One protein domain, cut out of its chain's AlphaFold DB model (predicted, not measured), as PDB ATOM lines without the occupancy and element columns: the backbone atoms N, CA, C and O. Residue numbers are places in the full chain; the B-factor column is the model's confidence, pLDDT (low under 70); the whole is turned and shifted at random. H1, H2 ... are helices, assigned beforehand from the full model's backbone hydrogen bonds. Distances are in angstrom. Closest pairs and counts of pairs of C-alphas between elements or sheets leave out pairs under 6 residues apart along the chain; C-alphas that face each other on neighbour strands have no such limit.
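Overview. This is residues 23 to 46 and 139 to 206 of the 206 residues of an uncharacterized protein of Planctomycetaceae bacterium (UniProt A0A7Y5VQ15). Helix H4 lies in the middle of a compact body of short helices: H3 meets its early part in a V, H5 starts from its later part and runs outward, and H1 lies towards the other end of the long axis. A long loop, residues 169 to 190, folds back from H4 to H5, and the tip of H5 with the last residues, 199 to 206, sticks out as an arm. The printed part has 92 residues with five named helices in the order H1, H2, H3, H4, H5 and no named strand; the class is all helix, meaning that the named elements are helices. The whole is compact by its radius of gyration of the C-alphas, 13.7 A, though elongated in outline, spanning 55 by 28 by 19 A.

Along the chain. Start at Val 23 and go on to C-alpha 29 at (75.452, -21.131, -67.154), where H1, residues 29 to 36, begins. Next comes H2, residues 41 to 44. Beyond the cut, look for H3 at residues 146 to 155, 13.9 A from first to last C-alpha. Find C-alpha 157 at (87.712, -33.925, -59.832); from there H4 runs to residue 168, over 16.0 A. H5, residues 191 to 202, covers 16.4 A and ends with C-alpha 202 at (104.188, -33.125, -58.917).

Arrangement. Begin with H4, the hub, which touches three other helices. With residue 166 alone it only just touches H1, with 3 pairs of C-alphas within 8 A; the closest C-alphas, of Val 34 and Ile 166, are 5.9 A apart. These two run the same way at a steep tilt of 36 degrees, only just beyond shallow. With residues 159 to 161 alone H4 touches H3, the closest C-alphas being those of Arg 153 and Tyr 160, 5.3 A apart. They run opposite ways at a steep tilt of 55 degrees. Look at residues 191 to 192 of H5, which alone touch H4, at its residues 164 to 168; the closest C-alphas, of Leu 164 and Val 192, are 5.9 A apart. H4 and H5 run opposite ways at a steep tilt of 56 degrees. H3 and H5 are near each other, while H2 touches no helix. In H1, H3, H4 and H5 every O i to N i+4 pair is within hydrogen-bond range; H2 is too short for such a pair.

Size, cuts and confidence. The C-alphas of Lys 24 and Asp 206, the two farthest apart, are 55.4 A apart. Residues 47 to 138 are not printed, and C-alphas 46 and 139 are 17.3 A apart across the cut. The link from H4 to H5, 22 residues, is long. Read the pLDDT column for low confidence, under 70, at residues 183 to 187 and 203 to 206.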
ATOM      1  N   VAL A  23      61.345 -18.335 -71.125       92.31
ATOM      2  CA  VAL A  23      62.733 -18.731 -71.398       92.31
ATOM      3  C   VAL A  23      62.764 -19.878 -72.411       92.31
ATOM      4  O   VAL A  23      62.543 -21.038 -72.072       92.31
ATOM      5  N   LYS A  24      63.099 -19.547 -73.666       90.88
ATOM      6  CA  LYS A  24      63.258 -20.532 -74.752       90.88
ATOM      7  C   LYS A  24      64.501 -21.409 -74.562       90.88
ATOM      8  O   LYS A  24      64.423 -22.629 -74.622       90.88
ATOM      9  N   MET A  25      65.650 -20.789 -74.288       90.56
ATOM     10  CA  MET A  25      66.915 -21.500 -74.056       90.56
ATOM     11  C   MET A  25      67.058 -21.879 -72.582       90.56
ATOM     12  O   MET A  25      67.391 -21.027 -71.751       90.56
ATOM     13  N   LYS A  26      66.810 -23.157 -72.273       92.69
ATOM     14  CA  LYS A  26      66.748 -23.747 -70.920       92.69
ATOM     15  C   LYS A  26      68.100 -24.203 -70.350       92.69
ATOM     16  O   LYS A  26      68.156 -25.020 -69.434       92.69
ATOM     17  N   GLU A  27      69.183 -23.647 -70.870       94.56
ATOM     18  CA  GLU A  27      70.546 -23.991 -70.469       94.56
ATOM     19  C   GLU A  27      70.917 -23.469 -69.075       94.56
ATOM     20  O   GLU A  27      70.450 -22.412 -68.629       94.56
ATOM     21  N   THR A  28      71.820 -24.190 -68.410       95.50
ATOM     22  CA  THR A  28      72.605 -23.685 -67.278       95.50
ATOM     23  C   THR A  28      73.693 -22.723 -67.759       95.50
ATOM     24  O   THR A  28      74.013 -22.659 -68.945       95.50
ATOM     25  N   LEU A  29      74.308 -21.985 -66.827       96.06
ATOM     26  CA  LEU A  29      75.452 -21.131 -67.154       96.06
ATOM     27  C   LEU A  29      76.585 -21.932 -67.818       96.06
ATOM     28  O   LEU A  29      77.107 -21.490 -68.834       96.06
ATOM     29  N   GLY A  30      76.916 -23.110 -67.280       96.75
ATOM     30  CA  GLY A  30      77.973 -23.966 -67.827       96.75
ATOM     31  C   GLY A  30      77.656 -24.452 -69.244       96.75
ATOM     32  O   GLY A  30      78.505 -24.359 -70.123       96.75
ATOM     33  N   GLN A  31      76.414 -24.877 -69.499       96.31
ATOM     34  CA  GLN A  31      75.970 -25.277 -70.842       96.31
ATOM     35  C   GLN A  31      76.076 -24.123 -71.847       96.31
ATOM     36  O   GLN A  31      76.593 -24.309 -72.947       96.31
ATOM     37  N   SER A  32      75.654 -22.915 -71.457       95.69
ATOM     38  CA  SER A  32      75.803 -21.738 -72.315       95.69
ATOM     39  C   SER A  32      77.272 -21.393 -72.585       95.69
ATOM     40  O   SER A  32      77.588 -21.042 -73.718       95.69
ATOM     41  N   CYS A  33      78.161 -21.508 -71.591       96.94
ATOM     42  CA  CYS A  33      79.603 -21.302 -71.764       96.94
ATOM     43  C   CYS A  33      80.199 -22.273 -72.793       96.94
ATOM     44  O   CYS A  33      80.868 -21.829 -73.724       96.94
ATOM     45  N   VAL A  34      79.884 -23.569 -72.683       97.12
ATOM     46  CA  VAL A  34      80.353 -24.600 -73.623       97.12
ATOM     47  C   VAL A  34      79.832 -24.342 -75.038       97.12
ATOM     48  O   VAL A  34      80.620 -24.263 -75.978       97.12
ATOM     49  N   ARG A  35      78.517 -24.151 -75.209       96.31
ATOM     50  CA  ARG A  35      77.913 -23.953 -76.537       96.31
ATOM     51  C   ARG A  35      78.443 -22.704 -77.238       96.31
ATOM     52  O   ARG A  35      78.696 -22.731 -78.438       96.31
ATOM     53  N   LEU A  36      78.568 -21.601 -76.501       95.44
ATOM     54  CA  LEU A  36      79.028 -20.326 -77.050       95.44
ATOM     55  C   LEU A  36      80.557 -20.234 -77.136       95.44
ATOM     56  O   LEU A  36      81.052 -19.273 -77.717       95.44
ATOM     57  N   LYS A  37      81.292 -21.210 -76.584       97.06
ATOM     58  CA  LYS A  37      82.754 -21.187 -76.459       97.06
ATOM     59  C   LYS A  37      83.244 -19.914 -75.762       97.06
ATOM     60  O   LYS A  37      84.128 -19.226 -76.261       97.06
ATOM     61  N   VAL A  38      82.647 -19.584 -74.614       95.44
ATOM     62  CA  VAL A  38      82.986 -18.396 -73.813       95.44
ATOM     63  C   VAL A  38      83.120 -18.731 -72.334       95.44
ATOM     64  O   VAL A  38      82.412 -19.590 -71.807       95.44
ATOM     65  N   LEU A  39      83.962 -17.974 -71.633       95.75
ATOM     66  CA  LEU A  39      84.019 -17.997 -70.173       95.75
ATOM     67  C   LEU A  39      82.793 -17.310 -69.542       95.75
ATOM     68  O   LEU A  39      82.068 -16.562 -70.209       95.75
ATOM     69  N   PRO A  40      82.536 -17.514 -68.238       95.50
ATOM     70  CA  PRO A  40      81.527 -16.744 -67.527       95.50
ATOM     71  C   PRO A  40      81.818 -15.248 -67.604       95.50
ATOM     72  O   PRO A  40      82.962 -14.826 -67.490       95.50
ATOM     73  N   ALA A  41      80.762 -14.435 -67.664       94.75
ATOM     74  CA  ALA A  41      80.848 -12.971 -67.700       94.75
ATOM     75  C   ALA A  41      81.807 -12.366 -66.647       94.75
ATOM     76  O   ALA A  41      82.472 -11.368 -66.910       94.75
ATOM     77  N   MET A  42      81.918 -12.996 -65.473       92.69
ATOM     78  CA  MET A  42      82.815 -12.552 -64.402       92.69
ATOM     79  C   MET A  42      84.296 -12.555 -64.817       92.69
ATOM     80  O   MET A  42      85.048 -11.715 -64.333       92.69
ATOM     81  N   ALA A  43      84.709 -13.440 -65.735       92.44
ATOM     82  CA  ALA A  43      86.086 -13.505 -66.242       92.44
ATOM     83  C   ALA A  43      86.448 -12.246 -67.043       92.44
ATOM     84  O   ALA A  43      87.603 -11.846 -67.099       92.44
ATOM     85  N   PHE A  44      85.430 -11.571 -67.581       91.31
ATOM     86  CA  PHE A  44      85.533 -10.307 -68.304       91.31
ATOM     87  C   PHE A  44      85.229  -9.090 -67.408       91.31
ATOM     88  O   PHE A  44      84.954  -8.002 -67.907       91.31
ATOM     89  N   GLY A  45      85.191  -9.263 -66.079       89.56
ATOM     90  CA  GLY A  45      84.844  -8.201 -65.126       89.56
ATOM     91  C   GLY A  45      83.353  -7.843 -65.085       89.56
ATOM     92  O   GLY A  45      82.962  -6.859 -64.456       89.56
ATOM     93  N   GLN A  46      82.503  -8.638 -65.733       92.75
ATOM     94  CA  GLN A  46      81.089  -8.339 -65.898       92.75
ATOM     95  C   GLN A  46      80.187  -9.128 -64.935       92.75
ATOM     96  O   GLN A  46      80.507 -10.219 -64.468       92.75
ATOM     97  N   THR A 139      81.553 -23.551 -59.523       95.00
ATOM     98  CA  THR A 139      82.726 -24.433 -59.690       95.00
ATOM     99  C   THR A 139      83.683 -24.003 -60.803       95.00
ATOM    100  O   THR A 139      84.830 -24.409 -60.812       95.00
ATOM    101  N   PHE A 140      83.225 -23.159 -61.725       96.44
ATOM    102  CA  PHE A 140      84.011 -22.565 -62.811       96.44
ATOM    103  C   PHE A 140      84.007 -21.026 -62.717       96.44
ATOM    104  O   PHE A 140      83.997 -20.317 -63.717       96.44
ATOM    105  N   CYS A 141      83.901 -20.479 -61.501       94.81
ATOM    106  CA  CYS A 141      83.925 -19.039 -61.268       94.81
ATOM    107  C   CYS A 141      85.371 -18.529 -61.188       94.81
ATOM    108  O   CYS A 141      86.131 -19.037 -60.369       94.81
ATOM    109  N   PRO A 142      85.726 -17.429 -61.873       93.12
ATOM    110  CA  PRO A 142      87.042 -16.804 -61.729       93.12
ATOM    111  C   PRO A 142      87.276 -16.123 -60.373       93.12
ATOM    112  O   PRO A 142      88.281 -15.458 -60.167       93.12
ATOM    113  N   ALA A 143      86.324 -16.218 -59.443       91.75
ATOM    114  CA  ALA A 143      86.475 -15.714 -58.083       91.75
ATOM    115  C   ALA A 143      86.937 -16.796 -57.092       91.75
ATOM    116  O   ALA A 143      87.027 -16.490 -55.899       91.75
ATOM    117  N   ASN A 144      87.171 -18.032 -57.548       93.19
ATOM    118  CA  ASN A 144      87.733 -19.094 -56.715       93.19
ATOM    119  C   ASN A 144      89.174 -18.745 -56.294       93.19
ATOM    120  O   ASN A 144      89.938 -18.216 -57.099       93.19
ATOM    121  N   THR A 145      89.531 -18.975 -55.032       91.81
ATOM    122  CA  THR A 145      90.917 -18.915 -54.542       91.81
ATOM    123  C   THR A 145      91.696 -20.155 -54.966       91.81
ATOM    124  O   THR A 145      91.107 -21.111 -55.471       91.81
ATOM    125  N   ILE A 146      93.013 -20.146 -54.754       91.56
ATOM    126  CA  ILE A 146      93.865 -21.311 -55.020       91.56
ATOM    127  C   ILE A 146      93.393 -22.500 -54.178       91.56
ATOM    128  O   ILE A 146      93.129 -23.561 -54.727       91.56
ATOM    129  N   GLU A 147      93.130 -22.291 -52.889       92.25
ATOM    130  CA  GLU A 147      92.667 -23.346 -51.980       92.25
ATOM    131  C   GLU A 147      91.292 -23.899 -52.399       92.25
ATOM    132  O   GLU A 147      90.992 -25.078 -52.213       92.25
ATOM    133  N   GLU A 148      90.421 -23.058 -52.974       93.50
ATOM    134  CA  GLU A 148      89.139 -23.499 -53.540       93.50
ATOM    135  C   GLU A 148      89.339 -24.330 -54.819       93.50
ATOM    136  O   GLU A 148      88.613 -25.306 -55.025       93.50
ATOM    137  N   TRP A 149      90.325 -23.989 -55.656       94.25
ATOM    138  CA  TRP A 149      90.687 -24.778 -56.835       94.25
ATOM    139  C   TRP A 149      91.307 -26.124 -56.475       94.25
ATOM    140  O   TRP A 149      90.875 -27.141 -57.014       94.25
ATOM    141  N   GLU A 150      92.251 -26.151 -55.538       94.19
ATOM    142  CA  GLU A 150      92.842 -27.382 -54.999       94.19
ATOM    143  C   GLU A 150      91.769 -28.276 -54.381       94.19
ATOM    144  O   GLU A 150      91.672 -29.459 -54.696       94.19
ATOM    145  N   HIS A 151      90.864 -27.698 -53.589       94.19
ATOM    146  CA  HIS A 151      89.747 -28.442 -53.024       94.19
ATOM    147  C   HIS A 151      88.838 -29.049 -54.104       94.19
ATOM    148  O   HIS A 151      88.432 -30.207 -53.986       94.19
ATOM    149  N   LEU A 152      88.515 -28.296 -55.163       95.00
ATOM    150  CA  LEU A 152      87.753 -28.826 -56.296       95.00
ATOM    151  C   LEU A 152      88.516 -29.943 -57.013       95.00
ATOM    152  O   LEU A 152      87.904 -30.963 -57.321       95.00
ATOM    153  N   ARG A 153      89.820 -29.780 -57.253       95.75
ATOM    154  CA  ARG A 153      90.687 -30.792 -57.872       95.75
ATOM    155  C   ARG A 153      90.669 -32.094 -57.069       95.75
ATOM    156  O   ARG A 153      90.404 -33.151 -57.639       95.75
ATOM    157  N   ASP A 154      90.871 -32.000 -55.760       95.88
ATOM    158  CA  ASP A 154      91.123 -33.158 -54.900       95.88
ATOM    159  C   ASP A 154      89.835 -33.853 -54.445       95.88
ATOM    160  O   ASP A 154      89.794 -35.075 -54.312       95.88
ATOM    161  N   LYS A 155      88.763 -33.090 -54.189       95.88
ATOM    162  CA  LYS A 155      87.494 -33.632 -53.663       95.88
ATOM    163  C   LYS A 155      86.404 -33.773 -54.720       95.88
ATOM    164  O   LYS A 155      85.522 -34.615 -54.567       95.88
ATOM    165  N   TYR A 156      86.456 -32.987 -55.796       96.44
ATOM    166  CA  TYR A 156      85.438 -32.981 -56.849       96.44
ATOM    167  C   TYR A 156      86.057 -32.966 -58.258       96.44
ATOM    168  O   TYR A 156      85.724 -32.094 -59.071       96.44
ATOM    169  N   PRO A 157      86.912 -33.950 -58.604       96.75
ATOM    170  CA  PRO A 157      87.712 -33.925 -59.832       96.75
ATOM    171  C   PRO A 157      86.869 -33.806 -61.109       96.75
ATOM    172  O   PRO A 157      87.317 -33.235 -62.098       96.75
ATOM    173  N   HIS A 158      85.623 -34.289 -61.105       97.62
ATOM    174  CA  HIS A 158      84.700 -34.126 -62.230       97.62
ATOM    175  C   HIS A 158      84.265 -32.661 -62.442       97.62
ATOM    176  O   HIS A 158      84.191 -32.206 -63.582       97.62
ATOM    177  N   LEU A 159      84.025 -31.898 -61.365       96.94
ATOM    178  CA  LEU A 159      83.695 -30.467 -61.439       96.94
ATOM    179  C   LEU A 159      84.919 -29.647 -61.844       96.94
ATOM    180  O   LEU A 159      84.791 -28.713 -62.635       96.94
ATOM    181  N   TYR A 160      86.094 -30.025 -61.341       97.44
ATOM    182  CA  TYR A 160      87.363 -29.412 -61.716       97.44
ATOM    183  C   TYR A 160      87.679 -29.620 -63.206       97.44
ATOM    184  O   TYR A 160      87.881 -28.653 -63.938       97.44
ATOM    185  N   ARG A 161      87.585 -30.863 -63.705       97.62
ATOM    186  CA  ARG A 161      87.732 -31.181 -65.140       97.62
ATOM    187  C   ARG A 161      86.720 -30.439 -66.007       97.62
ATOM    188  O   ARG A 161      87.054 -30.003 -67.104       97.62
ATOM    189  N   PHE A 162      85.494 -30.257 -65.520       98.06
ATOM    190  CA  PHE A 162      84.503 -29.456 -66.231       98.06
ATOM    191  C   PHE A 162      84.924 -27.981 -66.333       98.06
ATOM    192  O   PHE A 162      84.819 -27.403 -67.414       98.06
ATOM    193  N   ALA A 163      85.462 -27.382 -65.265       97.81
ATOM    194  CA  ALA A 163      86.005 -26.022 -65.310       97.81
ATOM    195  C   ALA A 163      87.167 -25.900 -66.314       97.81
ATOM    196  O   ALA A 163      87.151 -24.988 -67.141       97.81
ATOM    197  N   LEU A 164      88.098 -26.864 -66.316       97.06
ATOM    198  CA  LEU A 164      89.175 -26.946 -67.310       97.06
ATOM    199  C   LEU A 164      88.628 -27.034 -68.740       97.06
ATOM    200  O   LEU A 164      89.077 -26.298 -69.612       97.06
ATOM    201  N   SER A 165      87.615 -27.873 -68.983       97.50
ATOM    202  CA  SER A 165      87.006 -28.000 -70.315       97.50
ATOM    203  C   SER A 165      86.314 -26.719 -70.788       97.50
ATOM    204  O   SER A 165      86.327 -26.421 -71.982       97.50
ATOM    205  N   ILE A 166      85.729 -25.945 -69.863       97.38
ATOM    206  CA  ILE A 166      85.135 -24.645 -70.180       97.38
ATOM    207  C   ILE A 166      86.225 -23.681 -70.637       97.38
ATOM    208  O   ILE A 166      86.027 -22.997 -71.637       97.38
ATOM    209  N   GLU A 167      87.349 -23.615 -69.920       95.94
ATOM    210  CA  GLU A 167      88.429 -22.698 -70.279       95.94
ATOM    211  C   GLU A 167      89.148 -23.119 -71.559       95.94
ATOM    212  O   GLU A 167      89.254 -22.308 -72.473       95.94
ATOM    213  N   ALA A 168      89.538 -24.391 -71.680       95.06
ATOM    214  CA  ALA A 168      90.195 -24.917 -72.875       95.06
ATOM    215  C   ALA A 168      89.320 -24.793 -74.137       95.06
ATOM    216  O   ALA A 168      89.825 -24.594 -75.239       95.06
ATOM    217  N   GLY A 169      87.997 -24.907 -73.987       96.06
ATOM    218  CA  GLY A 169      87.045 -24.760 -75.087       96.06
ATOM    219  C   GLY A 169      86.666 -23.313 -75.418       96.06
ATOM    220  O   GLY A 169      85.990 -23.087 -76.428       96.06
ATOM    221  N   ALA A 170      87.044 -22.337 -74.586       95.88
ATOM    222  CA  ALA A 170      86.662 -20.944 -74.769       95.88
ATOM    223  C   ALA A 170      87.547 -20.234 -75.804       95.88
ATOM    224  O   ALA A 170      88.766 -20.366 -75.823       95.88
ATOM    225  N   ARG A 171      86.927 -19.405 -76.648       92.81
ATOM    226  CA  ARG A 171      87.636 -18.484 -77.541       92.81
ATOM    227  C   ARG A 171      87.983 -17.220 -76.762       92.81
ATOM    228  O   ARG A 171      87.133 -16.350 -76.580       92.81
ATOM    229  N   ILE A 172      89.216 -17.147 -76.273       85.50
ATOM    230  CA  ILE A 172      89.723 -16.026 -75.476       85.50
ATOM    231  C   ILE A 172      90.575 -15.123 -76.374       85.50
ATOM    232  O   ILE A 172      91.469 -15.597 -77.064       85.50
ATOM    233  N   THR A 173      90.286 -13.820 -76.377       78.69
ATOM    234  CA  THR A 173      91.000 -12.832 -77.207       78.69
ATOM    235  C   THR A 173      92.276 -12.297 -76.558       78.69
ATOM    236  O   THR A 173      93.150 -11.814 -77.265       78.69
ATOM    237  N   ASN A 174      92.384 -12.362 -75.227       82.12
ATOM    238  CA  ASN A 174      93.576 -11.959 -74.482       82.12
ATOM    239  C   ASN A 174      93.767 -12.878 -73.252       82.12
ATOM    240  O   ASN A 174      93.201 -12.598 -72.188       82.12
ATOM    241  N   PRO A 175      94.489 -14.005 -73.406       73.19
ATOM    242  CA  PRO A 175      94.637 -15.023 -72.362       73.19
ATOM    243  C   PRO A 175      95.438 -14.537 -71.148       73.19
ATOM    244  O   PRO A 175      95.278 -15.078 -70.056       73.19
ATOM    245  N   ASP A 176      96.211 -13.457 -71.287       74.81
ATOM    246  CA  ASP A 176      96.993 -12.904 -70.181       74.81
ATOM    247  C   ASP A 176      96.110 -12.214 -69.136       74.81
ATOM    248  O   ASP A 176      96.465 -12.130 -67.957       74.81
ATOM    249  N   ILE A 177      94.938 -11.723 -69.546       80.06
ATOM    250  CA  ILE A 177      94.024 -10.974 -68.675       80.06
ATOM    251  C   ILE A 177      92.667 -11.658 -68.474       80.06
ATOM    252  O   ILE A 177      91.917 -11.248 -67.582       80.06
ATOM    253  N   ILE A 178      92.342 -12.697 -69.245       87.88
ATOM    254  CA  ILE A 178      91.066 -13.417 -69.177       87.88
ATOM    255  C   ILE A 178      91.320 -14.898 -68.905       87.88
ATOM    256  O   ILE A 178      91.966 -15.581 -69.689       87.88
ATOM    257  N   GLY A 179      90.720 -15.400 -67.828       92.75
ATOM    258  CA  GLY A 179      90.719 -16.816 -67.483       92.75
ATOM    259  C   GLY A 179      89.934 -17.084 -66.198       92.75
ATOM    260  O   GLY A 179      89.277 -16.185 -65.658       92.75
ATOM    261  N   LEU A 180      89.940 -18.334 -65.748       94.56
ATOM    262  CA  LEU A 180      89.235 -18.824 -64.568       94.56
ATOM    263  C   LEU A 180      90.059 -18.721 -63.280       94.56
ATOM    264  O   LEU A 180      89.509 -18.946 -62.206       94.56
ATOM    265  N   MET A 181      91.327 -18.324 -63.325       91.81
ATOM    266  CA  MET A 181      92.066 -18.021 -62.100       91.81
ATOM    267  C   MET A 181      91.734 -16.615 -61.595       91.81
ATOM    268  O   MET A 181      91.616 -15.641 -62.350       91.81
ATOM    269  N   ARG A 182      91.576 -16.499 -60.274       84.44
ATOM    270  CA  ARG A 182      91.344 -15.217 -59.609       84.44
ATOM    271  C   ARG A 182      92.610 -14.376 -59.684       84.44
ATOM    272  O   ARG A 182      93.621 -14.787 -59.146       84.44
ATOM    273  N   ARG A 183      92.496 -13.181 -60.287       65.12
ATOM    274  CA  ARG A 183      93.452 -12.049 -60.239       65.12
ATOM    275  C   ARG A 183      94.887 -12.441 -59.808       65.12
ATOM    276  O   ARG A 183      95.220 -12.274 -58.642       65.12
ATOM    277  N   GLY A 184      95.710 -12.872 -60.762       61.47
ATOM    278  CA  GLY A 184      97.179 -12.872 -60.676       61.47
ATOM    279  C   GLY A 184      97.795 -11.774 -61.553       61.47
ATOM    280  O   GLY A 184      97.064 -10.896 -62.049       61.47
ATOM    281  N   LYS A 185      99.118 -11.831 -61.771       62.81
ATOM    282  CA  LYS A 185      99.795 -11.020 -62.800       62.81
ATOM    283  C   LYS A 185      99.228 -11.353 -64.188       62.81
ATOM    284  O   LYS A 185      98.525 -12.351 -64.369       62.81
ATOM    285  N   ALA A 186      99.487 -10.493 -65.172       62.66
ATOM    286  CA  ALA A 186      99.198 -10.837 -66.562       62.66
ATOM    287  C   ALA A 186      99.892 -12.171 -66.904       62.66
ATOM    288  O   ALA A 186     101.059 -12.343 -66.563       62.66
ATOM    289  N   GLY A 187      99.155 -13.117 -67.488       68.25
ATOM    290  CA  GLY A 187      99.632 -14.475 -67.794       68.25
ATOM    291  C   GLY A 187      99.269 -15.542 -66.751       68.25
ATOM    292  O   GLY A 187      99.241 -16.723 -67.070       68.25
ATOM    293  N   GLU A 188      98.880 -15.163 -65.530       81.12
ATOM    294  CA  GLU A 188      98.552 -16.109 -64.440       81.12
ATOM    295  C   GLU A 188      97.039 -16.346 -64.297       81.12
ATOM    296  O   GLU A 188      96.537 -16.742 -63.242       81.12
ATOM    297  N   ARG A 189      96.265 -16.024 -65.338       87.19
ATOM    298  CA  ARG A 189      94.797 -16.080 -65.276       87.19
ATOM    299  C   ARG A 189      94.195 -17.369 -65.806       87.19
ATOM    300  O   ARG A 189      93.021 -17.617 -65.537       87.19
ATOM    301  N   SER A 190      94.975 -18.193 -66.495       91.44
ATOM    302  CA  SER A 190      94.507 -19.477 -67.006       91.44
ATOM    303  C   SER A 190      94.584 -20.568 -65.938       91.44
ATOM    304  O   SER A 190      95.644 -20.858 -65.386       91.44
ATOM    305  N   LEU A 191      93.441 -21.202 -65.685       93.44
ATOM    306  CA  LEU A 191      93.336 -22.410 -64.870       93.44
ATOM    307  C   LEU A 191      93.993 -23.616 -65.556       93.44
ATOM    308  O   LEU A 191      94.550 -24.465 -64.870       93.44
ATOM    309  N   VAL A 192      93.943 -23.692 -66.888       93.25
ATOM    310  CA  VAL A 192      94.603 -24.736 -67.686       93.25
ATOM    311  C   VAL A 192      96.122 -24.648 -67.557       93.25
ATOM    312  O   VAL A 192      96.763 -25.669 -67.325       93.25
ATOM    313  N   VAL A 193      96.695 -23.444 -67.653       91.25
ATOM    314  CA  VAL A 193      98.140 -23.240 -67.443       91.25
ATOM    315  C   VAL A 193      98.526 -23.593 -66.008       91.25
ATOM    316  O   VAL A 193      99.501 -24.306 -65.792       91.25
ATOM    317  N   TRP A 194      97.731 -23.163 -65.024       91.44
ATOM    318  CA  TRP A 194      97.973 -23.516 -63.625       91.44
ATOM    319  C   TRP A 194      97.931 -25.036 -63.382       91.44
ATOM    320  O   TRP A 194      98.799 -25.576 -62.702       91.44
ATOM    321  N   ASP A 195      96.969 -25.752 -63.971       93.31
ATOM    322  CA  ASP A 195      96.869 -27.218 -63.886       93.31
ATOM    323  C   ASP A 195      98.099 -27.925 -64.482       93.31
ATOM    324  O   ASP A 195      98.569 -28.913 -63.919       93.31
ATOM    325  N   GLN A 196      98.648 -27.410 -65.586       92.12
ATOM    326  CA  GLN A 196      99.885 -27.928 -66.183       92.12
ATOM    327  C   GLN A 196     101.083 -27.733 -65.248       92.12
ATOM    328  O   GLN A 196     101.773 -28.703 -64.949       92.12
ATOM    329  N   GLN A 197     101.262 -26.525 -64.707       89.44
ATOM    330  CA  GLN A 197     102.342 -26.211 -63.764       89.44
ATOM    331  C   GLN A 197     102.285 -27.092 -62.511       89.44
ATOM    332  O   GLN A 197     103.297 -27.636 -62.078       89.44
ATOM    333  N   VAL A 198     101.090 -27.292 -61.947       87.75
ATOM    334  CA  VAL A 198     100.893 -28.186 -60.796       87.75
ATOM    335  C   VAL A 198     101.316 -29.616 -61.136       87.75
ATOM    336  O   VAL A 198     101.996 -30.256 -60.338       87.75
ATOM    337  N   LYS A 199     100.933 -30.133 -62.309       89.38
ATOM    338  CA  LYS A 199     101.317 -31.485 -62.740       89.38
ATOM    339  C   LYS A 199     102.817 -31.614 -62.964       89.38
ATOM    340  O   LYS A 199     103.381 -32.633 -62.596       89.38
ATOM    341  N   GLU A 200     103.456 -30.599 -63.533       88.12
ATOM    342  CA  GLU A 200     104.909 -30.569 -63.713       88.12
ATOM    343  C   GLU A 200     105.636 -30.596 -62.367       88.12
ATOM    344  O   GLU A 200     106.523 -31.425 -62.187       88.12
ATOM    345  N   CYS A 201     105.213 -29.780 -61.395       82.62
ATOM    346  CA  CYS A 201     105.777 -29.790 -60.043       82.62
ATOM    347  C   CYS A 201     105.590 -31.137 -59.328       82.62
ATOM    348  O   CYS A 201     106.496 -31.581 -58.637       82.62
ATOM    349  N   LEU A 202     104.442 -31.802 -59.503       76.75
ATOM    350  CA  LEU A 202     104.188 -33.125 -58.917       76.75
ATOM    351  C   LEU A 202     104.976 -34.260 -59.597       76.75
ATOM    352  O   LEU A 202     105.077 -35.346 -59.032       76.75
ATOM    353  N   CYS A 203     105.496 -34.035 -60.806       69.31
ATOM    354  CA  CYS A 203     106.259 -35.014 -61.584       69.31
ATOM    355  C   CYS A 203     107.785 -34.839 -61.465       69.31
ATOM    356  O   CYS A 203     108.520 -35.609 -62.084       69.31
ATOM    357  N   GLN A 204     108.273 -33.843 -60.719       54.06
ATOM    358  CA  GLN A 204     109.703 -33.692 -60.431       54.06
ATOM    359  C   GLN A 204     110.094 -34.710 -59.342       54.06
ATOM    360  O   GLN A 204     109.456 -34.713 -58.290       54.06
ATOM    361  N   PRO A 205     111.078 -35.600 -59.578       56.69
ATOM    362  CA  PRO A 205     111.606 -36.458 -58.521       56.69
ATOM    363  C   PRO A 205     112.331 -35.610 -57.464       56.69
ATOM    364  O   PRO A 205     113.005 -34.645 -57.831       56.69
ATOM    365  N   ASP A 206     112.162 -35.976 -56.188       59.19
ATOM    366  CA  ASP A 206     112.893 -35.403 -55.041       59.19
ATOM    367  C   ASP A 206     114.422 -35.486 -55.215       59.19
ATOM    368  O   ASP A 206     114.913 -36.521 -55.734       59.19
TER     369      ASP A 206